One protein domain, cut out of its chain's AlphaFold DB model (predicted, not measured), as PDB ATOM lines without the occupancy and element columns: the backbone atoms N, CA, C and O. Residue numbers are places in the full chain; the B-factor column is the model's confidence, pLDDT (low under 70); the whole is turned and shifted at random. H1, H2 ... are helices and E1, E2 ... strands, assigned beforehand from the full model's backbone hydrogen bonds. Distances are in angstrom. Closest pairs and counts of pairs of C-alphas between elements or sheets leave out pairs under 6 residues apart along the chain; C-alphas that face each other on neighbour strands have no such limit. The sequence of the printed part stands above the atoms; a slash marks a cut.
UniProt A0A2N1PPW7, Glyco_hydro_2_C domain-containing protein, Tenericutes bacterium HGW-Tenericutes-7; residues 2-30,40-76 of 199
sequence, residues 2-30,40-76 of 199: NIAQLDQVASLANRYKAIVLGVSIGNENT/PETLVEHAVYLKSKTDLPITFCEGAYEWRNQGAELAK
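What this domain is: This is residues 2 to 30 and 40 to 76 of the 199 residues of the protein "Glyco_hydro_2_C domain-containing protein" of Tenericutes bacterium HGW-Tenericutes-7 (UniProt A0A2N1PPW7). Two parallel strands, E1 and E2, lie side by side as a small ribbon; H2 covers one of its faces, and the other face is bare of named elements. H1 packs beside the beginning of E1 and on H2, while beyond the end of E2 the short H3 makes one end of the body and H4 folds back onto the beginning of H2. The printed part has 66 residues with four named helices and two named strands, in the order H1, E1, H2, E2, H3, H4; the class is mixed, helices and strands. The whole is compact, with a radius of gyration of the C-alphas of 11.9 A, and its outline is elongated, spanning 35 by 21 by 18 A.

Where its parts are: H1, residues 3 to 15, begins with C-alpha 3 at (98.238, 200.789, 220.677) and is 18.1 A long from first to last C-alpha. E1 is residues 23 to 27, 11.1 A. After the cut, H2 runs over residues 40 to 51, 16.5 A, from C-alpha 40 at (108.123, 191.420, 211.738). E2 is residues 58 to 63, 16.7 A. H3, residues 64 to 70, is 10.1 A long, and H4, residues 72 to 76, is 7.0 A long and ends with C-alpha 76 at (104.083, 181.172, 215.459).

How they stand to each other: E1 and E2 are parallel neighbours, at 26 degrees between their directions. The C-alphas of Ser 24 and Thr 59 face each other at 4.7 A. N 25 and O 59 are within hydrogen-bond range at 2.9 A, as are N 61 and O 26 at 3.2 A. The closest C-alphas of E1 and H2 are those of Ile 25 and His 46, 6.3 A; those of E2 and H2 are Ile 58 and Ala 47, 6.7 A. The closest C-alphas of H1 and E1 are those of Ala 13 and Val 23, 7.4 A. H1, with residues 6 to 10 alone, touches residues 46 to 50 of H2; the C-alphas of Leu 6 and Leu 50 come closest, at 6.6 A. They run the same way at a steep tilt of 37 degrees, only just past shallow. H4 touches H2 at residues 40 to 44 alone, closest at the C-alphas of Leu 74 and Val 44, 5.4 A. H2 and H3 are close but not clearly touching, their closest C-alphas, Pro 40 and Gln 70, being 7.1 A apart. H3 and H4 meet only through their link. E2 and H4 are only just apart, at 8.5 A, and H1 is apart from E2, H3 and H4. In H1, H2 and H3 every O i to N i+4 pair is within hydrogen-bond range; in H4 0 of 1 is, and 1 of 2 O i to N i+3 pairs.

The domain as a whole: The two C-alphas farthest apart, those of Arg 15 and Asn 69, are 35.1 A from each other. Residues 31 to 39 are not printed, and C-alphas 30 and 40 are 7.4 A apart across the cut. Of the links that are printed whole, E2 to H3 and H3 to H4 are tight, and H1 to E1 and H2 to E2 are short. The mean pLDDT of the printed part is 96.8, and no printed residue is under 70.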
ATOM      1  N   ASN A   2     101.172 200.638 217.577       84.69
ATOM      2  CA  ASN A   2      99.963 201.427 217.298       84.69
ATOM      3  C   ASN A   2      98.828 201.125 218.301       84.69
ATOM      4  O   ASN A   2      97.743 200.688 217.925       84.69
ATOM      5  N   ILE A   3      99.100 201.305 219.597       92.75
ATOM      6  CA  ILE A   3      98.238 200.789 220.677       92.75
ATOM      7  C   ILE A   3      96.796 201.295 220.605       92.75
ATOM      8  O   ILE A   3      95.880 200.498 220.768       92.75
ATOM      9  N   ALA A   4      96.580 202.577 220.303       96.62
ATOM     10  CA  ALA A   4      95.230 203.139 220.245       96.62
ATOM     11  C   ALA A   4      94.341 202.430 219.204       96.62
ATOM     12  O   ALA A   4      93.177 202.150 219.484       96.62
ATOM     13  N   GLN A   5      94.894 202.086 218.035       96.50
ATOM     14  CA  GLN A   5      94.153 201.351 217.004       96.50
ATOM     15  C   GLN A   5      93.934 199.886 217.395       96.50
ATOM     16  O   GLN A   5      92.859 199.343 217.142       96.50
ATOM     17  N   LEU A   6      94.908 199.260 218.066       97.12
ATOM     18  CA  LEU A   6      94.771 197.891 218.576       97.12
ATOM     19  C   LEU A   6      93.687 197.790 219.662       97.12
ATOM     20  O   LEU A   6      92.865 196.875 219.633       97.12
ATOM     21  N   ASP A   7      93.630 198.745 220.591       98.19
ATOM     22  CA  ASP A   7      92.562 198.807 221.593       98.19
ATOM     23  C   ASP A   7      91.192 199.054 220.942       98.19
ATOM     24  O   ASP A   7      90.199 198.423 221.318       98.19
ATOM     25  N   GLN A   8      91.124 199.932 219.936       98.25
ATOM     26  CA  GLN A   8      89.880 200.218 219.222       98.25
ATOM     27  C   GLN A   8      89.358 198.990 218.464       98.25
ATOM     28  O   GLN A   8      88.179 198.648 218.606       98.25
ATOM     29  N   VAL A   9      90.212 198.302 217.696       97.69
ATOM     30  CA  VAL A   9      89.796 197.103 216.954       97.69
ATOM     31  C   VAL A   9      89.404 195.977 217.908       97.69
ATOM     32  O   VAL A   9      88.369 195.350 217.694       97.69
ATOM     33  N   ALA A  10      90.126 195.783 219.017       98.06
ATOM     34  CA  ALA A  10      89.754 194.799 220.032       98.06
ATOM     35  C   ALA A  10      88.399 195.128 220.682       98.06
ATOM     36  O   ALA A  10      87.576 194.236 220.886       98.06
ATOM     37  N   SER A  11      88.129 196.406 220.975       98.38
ATOM     38  CA  SER A  11      86.842 196.846 221.530       98.38
ATOM     39  C   SER A  11      85.675 196.533 220.588       98.38
ATOM     40  O   SER A  11      84.667 195.968 221.018       98.38
ATOM     41  N   LEU A  12      85.820 196.850 219.296       98.38
ATOM     42  CA  LEU A  12      84.804 196.573 218.278       98.38
ATOM     43  C   LEU A  12      84.620 195.069 218.058       98.38
ATOM     44  O   LEU A  12      83.489 194.585 218.071       98.38
ATOM     45  N   ALA A  13      85.719 194.327 217.928       98.06
ATOM     46  CA  ALA A  13      85.705 192.885 217.728       98.06
ATOM     47  C   ALA A  13      85.018 192.158 218.897       98.06
ATOM     48  O   ALA A  13      84.156 191.309 218.682       98.06
ATOM     49  N   ASN A  14      85.298 192.563 220.139       98.06
ATOM     50  CA  ASN A  14      84.634 192.013 221.322       98.06
ATOM     51  C   ASN A  14      83.153 192.400 221.427       98.06
ATOM     52  O   ASN A  14      82.340 191.604 221.895       98.06
ATOM     53  N   ARG A  15      82.787 193.617 221.010       98.44
ATOM     54  CA  ARG A  15      81.391 194.071 221.018       98.44
ATOM     55  C   ARG A  15      80.539 193.311 220.004       98.44
ATOM     56  O   ARG A  15      79.379 193.028 220.284       98.44
ATOM     57  N   TYR A  16      81.113 192.975 218.853       98.12
ATOM     58  CA  TYR A  16      80.409 192.360 217.730       98.12
ATOM     59  C   TYR A  16      80.913 190.941 217.426       98.12
ATOM     60  O   TYR A  16      80.979 190.551 216.262       98.12
ATOM     61  N   LYS A  17      81.221 190.139 218.460       95.81
ATOM     62  CA  LYS A  17      81.725 188.752 218.315       95.81
ATOM     63  C   LYS A  17      80.834 187.837 217.464       95.81
ATOM     64  O   LYS A  17      81.324 186.868 216.909       95.81
ATOM     65  N   ALA A  18      79.536 188.130 217.361       96.81
ATOM     66  CA  ALA A  18      78.613 187.370 216.513       96.81
ATOM     67  C   ALA A  18      78.772 187.657 215.005       96.81
ATOM     68  O   ALA A  18      78.207 186.937 214.190       96.81
ATOM     69  N   ILE A  19      79.494 188.723 214.641       97.62
ATOM     70  CA  ILE A  19      79.697 189.189 213.261       97.62
ATOM     71  C   ILE A  19      81.173 189.063 212.863       97.62
ATOM     72  O   ILE A  19      81.485 188.663 211.746       97.62
ATOM     73  N   VAL A  20      82.089 189.426 213.766       97.75
ATOM     74  CA  VAL A  20      83.529 189.472 213.484       97.75
ATOM     75  C   VAL A  20      84.131 188.068 213.529       97.75
ATOM     76  O   VAL A  20      84.096 187.411 214.563       97.75
ATOM     77  N   LEU A  21      84.722 187.641 212.410       96.19
ATOM     78  CA  LEU A  21      85.313 186.305 212.246       96.19
ATOM     79  C   LEU A  21      86.767 186.214 212.736       96.19
ATOM     80  O   LEU A  21      87.226 185.150 213.139       96.19
ATOM     81  N   GLY A  22      87.491 187.330 212.699       97.38
ATOM     82  CA  GLY A  22      88.892 187.427 213.085       97.38
ATOM     83  C   GLY A  22      89.387 188.865 212.980       97.38
ATOM     84  O   GLY A  22      88.661 189.747 212.513       97.38
ATOM     85  N   VAL A  23      90.610 189.114 213.439       98.25
ATOM     86  CA  VAL A  23      91.220 190.446 213.456       98.25
ATOM     87  C   VAL A  23      92.592 190.397 212.796       98.25
ATOM     88  O   VAL A  23      93.448 189.607 213.187       98.25
ATOM     89  N   SER A  24      92.815 191.272 211.816       97.88
ATOM     90  CA  SER A  24      94.139 191.464 211.229       97.88
ATOM     91  C   SER A  24      94.919 192.549 211.975       97.88
ATOM     92  O   SER A  24      94.379 193.615 212.274       97.88
ATOM     93  N   ILE A  25      96.194 192.293 212.272       97.00
ATOM     94  CA  ILE A  25      97.113 193.247 212.927       97.00
ATOM     95  C   ILE A  25      97.733 194.268 211.962       97.00
ATOM     96  O   ILE A  25      98.500 195.133 212.397       97.00
ATOM     97  N   GLY A  26      97.452 194.159 210.665       95.56
ATOM     98  CA  GLY A  26      98.018 195.018 209.632       95.56
ATOM     99  C   GLY A  26      97.684 194.539 208.221       95.56
ATOM    100  O   GLY A  26      97.163 193.441 208.036       95.56
ATOM    101  N   ASN A  27      98.002 195.381 207.244       96.81
ATOM    102  CA  ASN A  27      97.814 195.100 205.827       96.81
ATOM    103  C   ASN A  27      99.065 195.522 205.053       96.81
ATOM    104  O   ASN A  27      99.441 196.690 205.144       96.81
ATOM    105  N   GLU A  28      99.696 194.581 204.352       95.25
ATOM    106  CA  GLU A  28     100.771 194.780 203.360       95.25
ATOM    107  C   GLU A  28     101.936 195.690 203.778       95.25
ATOM    108  O   GLU A  28     102.579 196.359 202.969       95.25
ATOM    109  N   ASN A  29     102.234 195.741 205.075       93.38
ATOM    110  CA  ASN A  29     103.228 196.658 205.615       93.38
ATOM    111  C   ASN A  29     104.610 196.018 205.817       93.38
ATOM    112  O   ASN A  29     105.468 196.647 206.435       93.38
ATOM    113  N   THR A  30     104.870 194.824 205.273       93.62
ATOM    114  CA  THR A  30     106.225 194.234 205.207       93.62
ATOM    115  C   THR A  30     106.796 194.193 203.791       93.62
ATOM    116  O   THR A  30     108.003 193.991 203.610       93.62
ATOM    117  N   PRO A  40     108.793 192.634 211.275       89.75
ATOM    118  CA  PRO A  40     108.123 191.420 211.738       89.75
ATOM    119  C   PRO A  40     108.030 191.319 213.268       89.75
ATOM    120  O   PRO A  40     107.020 190.860 213.792       89.75
ATOM    121  N   GLU A  41     109.031 191.813 214.001       92.12
ATOM    122  CA  GLU A  41     109.035 191.829 215.470       92.12
ATOM    123  C   GLU A  41     107.916 192.717 216.024       92.12
ATOM    124  O   GLU A  41     107.206 192.321 216.945       92.12
ATOM    125  N   THR A  42     107.692 193.886 215.416       95.06
ATOM    126  CA  THR A  42     106.595 194.781 215.816       95.06
ATOM    127  C   THR A  42     105.230 194.140 215.543       95.06
ATOM    128  O   THR A  42     104.296 194.296 216.331       95.06
ATOM    129  N   LEU A  43     105.095 193.390 214.444       96.31
ATOM    130  CA  LEU A  43     103.876 192.632 214.147       96.31
ATOM    131  C   LEU A  43     103.659 191.504 215.166       96.31
ATOM    132  O   LEU A  43     102.538 191.315 215.634       96.31
ATOM    133  N   VAL A  44     104.718 190.805 215.583       97.00
ATOM    134  CA  VAL A  44     104.642 189.810 216.664       97.00
ATOM    135  C   VAL A  44     104.142 190.458 217.958       97.00
ATOM    136  O   VAL A  44     103.222 189.932 218.586       97.00
ATOM    137  N   GLU A  45     104.676 191.624 218.330       97.06
ATOM    138  CA  GLU A  45     104.206 192.386 219.494       97.06
ATOM    139  C   GLU A  45     102.726 192.772 219.368       97.06
ATOM    140  O   GLU A  45     101.967 192.615 220.326       97.06
ATOM    141  N   HIS A  46     102.277 193.222 218.191       97.56
ATOM    142  CA  HIS A  46     100.866 193.530 217.940       97.56
ATOM    143  C   HIS A  46      99.963 192.293 218.064       97.56
ATOM    144  O   HIS A  46      98.894 192.385 218.670       97.56
ATOM    145  N   ALA A  47     100.387 191.140 217.538       97.62
ATOM    146  CA  ALA A  47      99.637 189.888 217.631       97.62
ATOM    147  C   ALA A  47      99.495 189.422 219.084       97.62
ATOM    148  O   ALA A  47      98.385 189.144 219.539       97.62
ATOM    149  N   VAL A  48     100.599 189.402 219.838       97.62
ATOM    150  CA  VAL A  48     100.596 189.051 221.267       97.62
ATOM    151  C   VAL A  48      99.730 190.030 222.061       97.62
ATOM    152  O   VAL A  48      98.940 189.612 222.909       97.62
ATOM    153  N   TYR A  49      99.820 191.325 221.752       98.00
ATOM    154  CA  TYR A  49      98.998 192.341 222.392       98.00
ATOM    155  C   TYR A  49      97.504 192.118 222.135       98.00
ATOM    156  O   TYR A  49      96.738 192.069 223.096       98.00
ATOM    157  N   LEU A  50      97.069 191.921 220.883       97.62
ATOM    158  CA  LEU A  50      95.654 191.664 220.581       97.62
ATOM    159  C   LEU A  50      95.142 190.375 221.220       97.62
ATOM    160  O   LEU A  50      94.029 190.376 221.744       97.62
ATOM    161  N   LYS A  51      95.954 189.314 221.267       97.69
ATOM    162  CA  LYS A  51      95.594 188.069 221.963       97.69
ATOM    163  C   LYS A  51      95.352 188.257 223.460       97.69
ATOM    164  O   LYS A  51      94.593 187.503 224.052       97.69
ATOM    165  N   SER A  52      95.936 189.286 224.080       97.50
ATOM    166  CA  SER A  52      95.624 189.646 225.473       97.50
ATOM    167  C   SER A  52      94.291 190.392 225.642       97.50
ATOM    168  O   SER A  52      93.843 190.608 226.766       97.50
ATOM    169  N   LYS A  53      93.665 190.826 224.539       98.06
ATOM    170  CA  LYS A  53      92.485 191.703 224.525       98.06
ATOM    171  C   LYS A  53      91.239 191.042 223.944       98.06
ATOM    172  O   LYS A  53      90.140 191.518 224.216       98.06
ATOM    173  N   THR A  54      91.379 190.007 223.122       97.44
ATOM    174  CA  THR A  54      90.269 189.294 222.482       97.44
ATOM    175  C   THR A  54      90.616 187.820 222.289       97.44
ATOM    176  O   THR A  54      91.773 187.483 222.063       97.44
ATOM    177  N   ASP A  55      89.595 186.965 222.332       96.62
ATOM    178  CA  ASP A  55      89.708 185.527 222.037       96.62
ATOM    179  C   ASP A  55      89.414 185.207 220.560       96.62
ATOM    180  O   ASP A  55      89.360 184.041 220.172       96.62
ATOM    181  N   LEU A  56      89.139 186.228 219.739       98.12
ATOM    182  CA  LEU A  56      88.914 186.049 218.306       98.12
ATOM    183  C   LEU A  56      90.231 185.713 217.585       98.12
ATOM    184  O   LEU A  56      91.272 186.251 217.967       98.12
ATOM    185  N   PRO A  57      90.187 184.895 216.514       98.31
ATOM    186  CA  PRO A  57      91.366 184.557 215.725       98.31
ATOM    187  C   PRO A  57      92.102 185.794 215.195       98.31
ATOM    188  O   PRO A  57      91.486 186.701 214.632       98.31
ATOM    189  N   ILE A  58      93.422 185.810 215.336       98.56
ATOM    190  CA  ILE A  58      94.307 186.890 214.898       98.56
ATOM    191  C   ILE A  58      95.094 186.464 213.656       98.56
ATOM    192  O   ILE A  58      95.597 185.343 213.580       98.56
ATOM    193  N   THR A  59      95.255 187.378 212.702       98.62
ATOM    194  CA  THR A  59      96.055 187.182 211.485       98.62
ATOM    195  C   THR A  59      96.816 188.451 211.097       98.62
ATOM    196  O   THR A  59      96.758 189.458 211.801       98.62
ATOM    197  N   PHE A  60      97.527 188.389 209.975       98.12
ATOM    198  CA  PHE A  60      98.149 189.508 209.283       98.12
ATOM    199  C   PHE A  60      97.912 189.346 207.775       98.12
ATOM    200  O   PHE A  60      98.168 188.272 207.233       98.12
ATOM    201  N   CYS A  61      97.387 190.384 207.125       98.25
ATOM    202  CA  CYS A  61      97.050 190.373 205.702       98.25
ATOM    203  C   CYS A  61      98.261 190.834 204.890       98.25
ATOM    204  O   CYS A  61      98.723 191.962 205.075       98.25
ATOM    205  N   GLU A  62      98.814 189.961 204.050       98.00
ATOM    206  CA  GLU A  62     100.079 190.235 203.363       98.00
ATOM    207  C   GLU A  62     100.249 189.369 202.106       98.00
ATOM    208  O   GLU A  62      99.652 188.296 201.984       98.00
ATOM    209  N   GLY A  63     101.101 189.804 201.178       98.12
ATOM    210  CA  GLY A  63     101.477 189.036 199.998       98.12
ATOM    211  C   GLY A  63     101.985 187.630 200.334       98.12
ATOM    212  O   GLY A  63     102.714 187.401 201.305       98.12
ATOM    213  N   ALA A  64     101.608 186.645 199.514       98.19
ATOM    214  CA  ALA A  64     102.034 185.262 199.722       98.19
ATOM    215  C   ALA A  64     103.572 185.123 199.722       98.19
ATOM    216  O   ALA A  64     104.127 184.327 200.485       98.19
ATOM    217  N   TYR A  65     104.267 185.903 198.885       96.88
ATOM    218  CA  TYR A  65     105.729 185.936 198.835       96.88
ATOM    219  C   TYR A  65     106.323 186.444 200.156       96.88
ATOM    220  O   TYR A  65     107.191 185.794 200.739       96.88
ATOM    221  N   GLU A  66     105.842 187.574 200.659       97.00
ATOM    222  CA  GLU A  66     106.273 188.195 201.907       97.00
ATOM    223  C   GLU A  66     106.050 187.256 203.097       97.00
ATOM    224  O   GLU A  66     106.970 187.062 203.894       97.00
ATOM    225  N   TRP A  67     104.900 186.575 203.157       97.69
ATOM    226  CA  TRP A  67     104.646 185.530 204.151       97.69
ATOM    227  C   TRP A  67     105.733 184.451 204.142       97.69
ATOM    228  O   TRP A  67     106.310 184.161 205.191       97.69
ATOM    229  N   ARG A  68     106.062 183.882 202.975       97.69
ATOM    230  CA  ARG A  68     107.071 182.810 202.863       97.69
ATOM    231  C   ARG A  68     108.492 183.274 203.187       97.69
ATOM    232  O   ARG A  68     109.277 182.480 203.696       97.69
ATOM    233  N   ASN A  69     108.826 184.535 202.913       96.19
ATOM    234  CA  ASN A  69     110.189 185.052 203.092       96.19
ATOM    235  C   ASN A  69     110.435 185.706 204.458       96.19
ATOM    236  O   ASN A  69     111.573 185.733 204.917       96.19
ATOM    237  N   GLN A  70     109.400 186.252 205.097       95.06
ATOM    238  CA  GLN A  70     109.543 187.105 206.286       95.06
ATOM    239  C   GLN A  70     108.610 186.700 207.440       95.06
ATOM    240  O   GLN A  70     108.793 187.146 208.571       95.06
ATOM    241  N   GLY A  71     107.618 185.838 207.193       96.06
ATOM    242  CA  GLY A  71     106.529 185.563 208.133       96.06
ATOM    243  C   GLY A  71     106.777 184.452 209.158       96.06
ATOM    244  O   GLY A  71     105.881 184.169 209.945       96.06
ATOM    245  N   ALA A  72     107.952 183.813 209.185       96.56
ATOM    246  CA  ALA A  72     108.189 182.611 209.998       96.56
ATOM    247  C   ALA A  72     107.979 182.816 211.509       96.56
ATOM    248  O   ALA A  72     107.325 181.998 212.158       96.56
ATOM    249  N   GLU A  73     108.489 183.911 212.078       96.12
ATOM    250  CA  GLU A  73     108.282 184.219 213.501       96.12
ATOM    251  C   GLU A  73     106.845 184.665 213.784       96.12
ATOM    252  O   GLU A  73     106.247 184.253 214.778       96.12
ATOM    253  N   LEU A  74     106.248 185.435 212.870       97.38
ATOM    254  CA  LEU A  74     104.869 185.896 213.002       97.38
ATOM    255  C   LEU A  74     103.864 184.736 212.949       97.38
ATOM    256  O   LEU A  74     102.930 184.689 213.751       97.38
ATOM    257  N   ALA A  75     104.095 183.755 212.074       98.00
ATOM    258  CA  ALA A  75     103.277 182.552 211.932       98.00
ATOM    259  C   ALA A  75     103.134 181.783 213.256       98.00
ATOM    260  O   ALA A  75     102.093 181.176 213.506       98.00
ATOM    261  N   LYS A  76     104.136 181.837 214.145       97.69
ATOM    262  CA  LYS A  76     104.083 181.172 215.459       97.69
ATOM    263  C   LYS A  76     103.019 181.774 216.372       97.69
ATOM    264  O   LYS A  76     102.436 181.045 217.172       97.69
TER     265      LYS A  76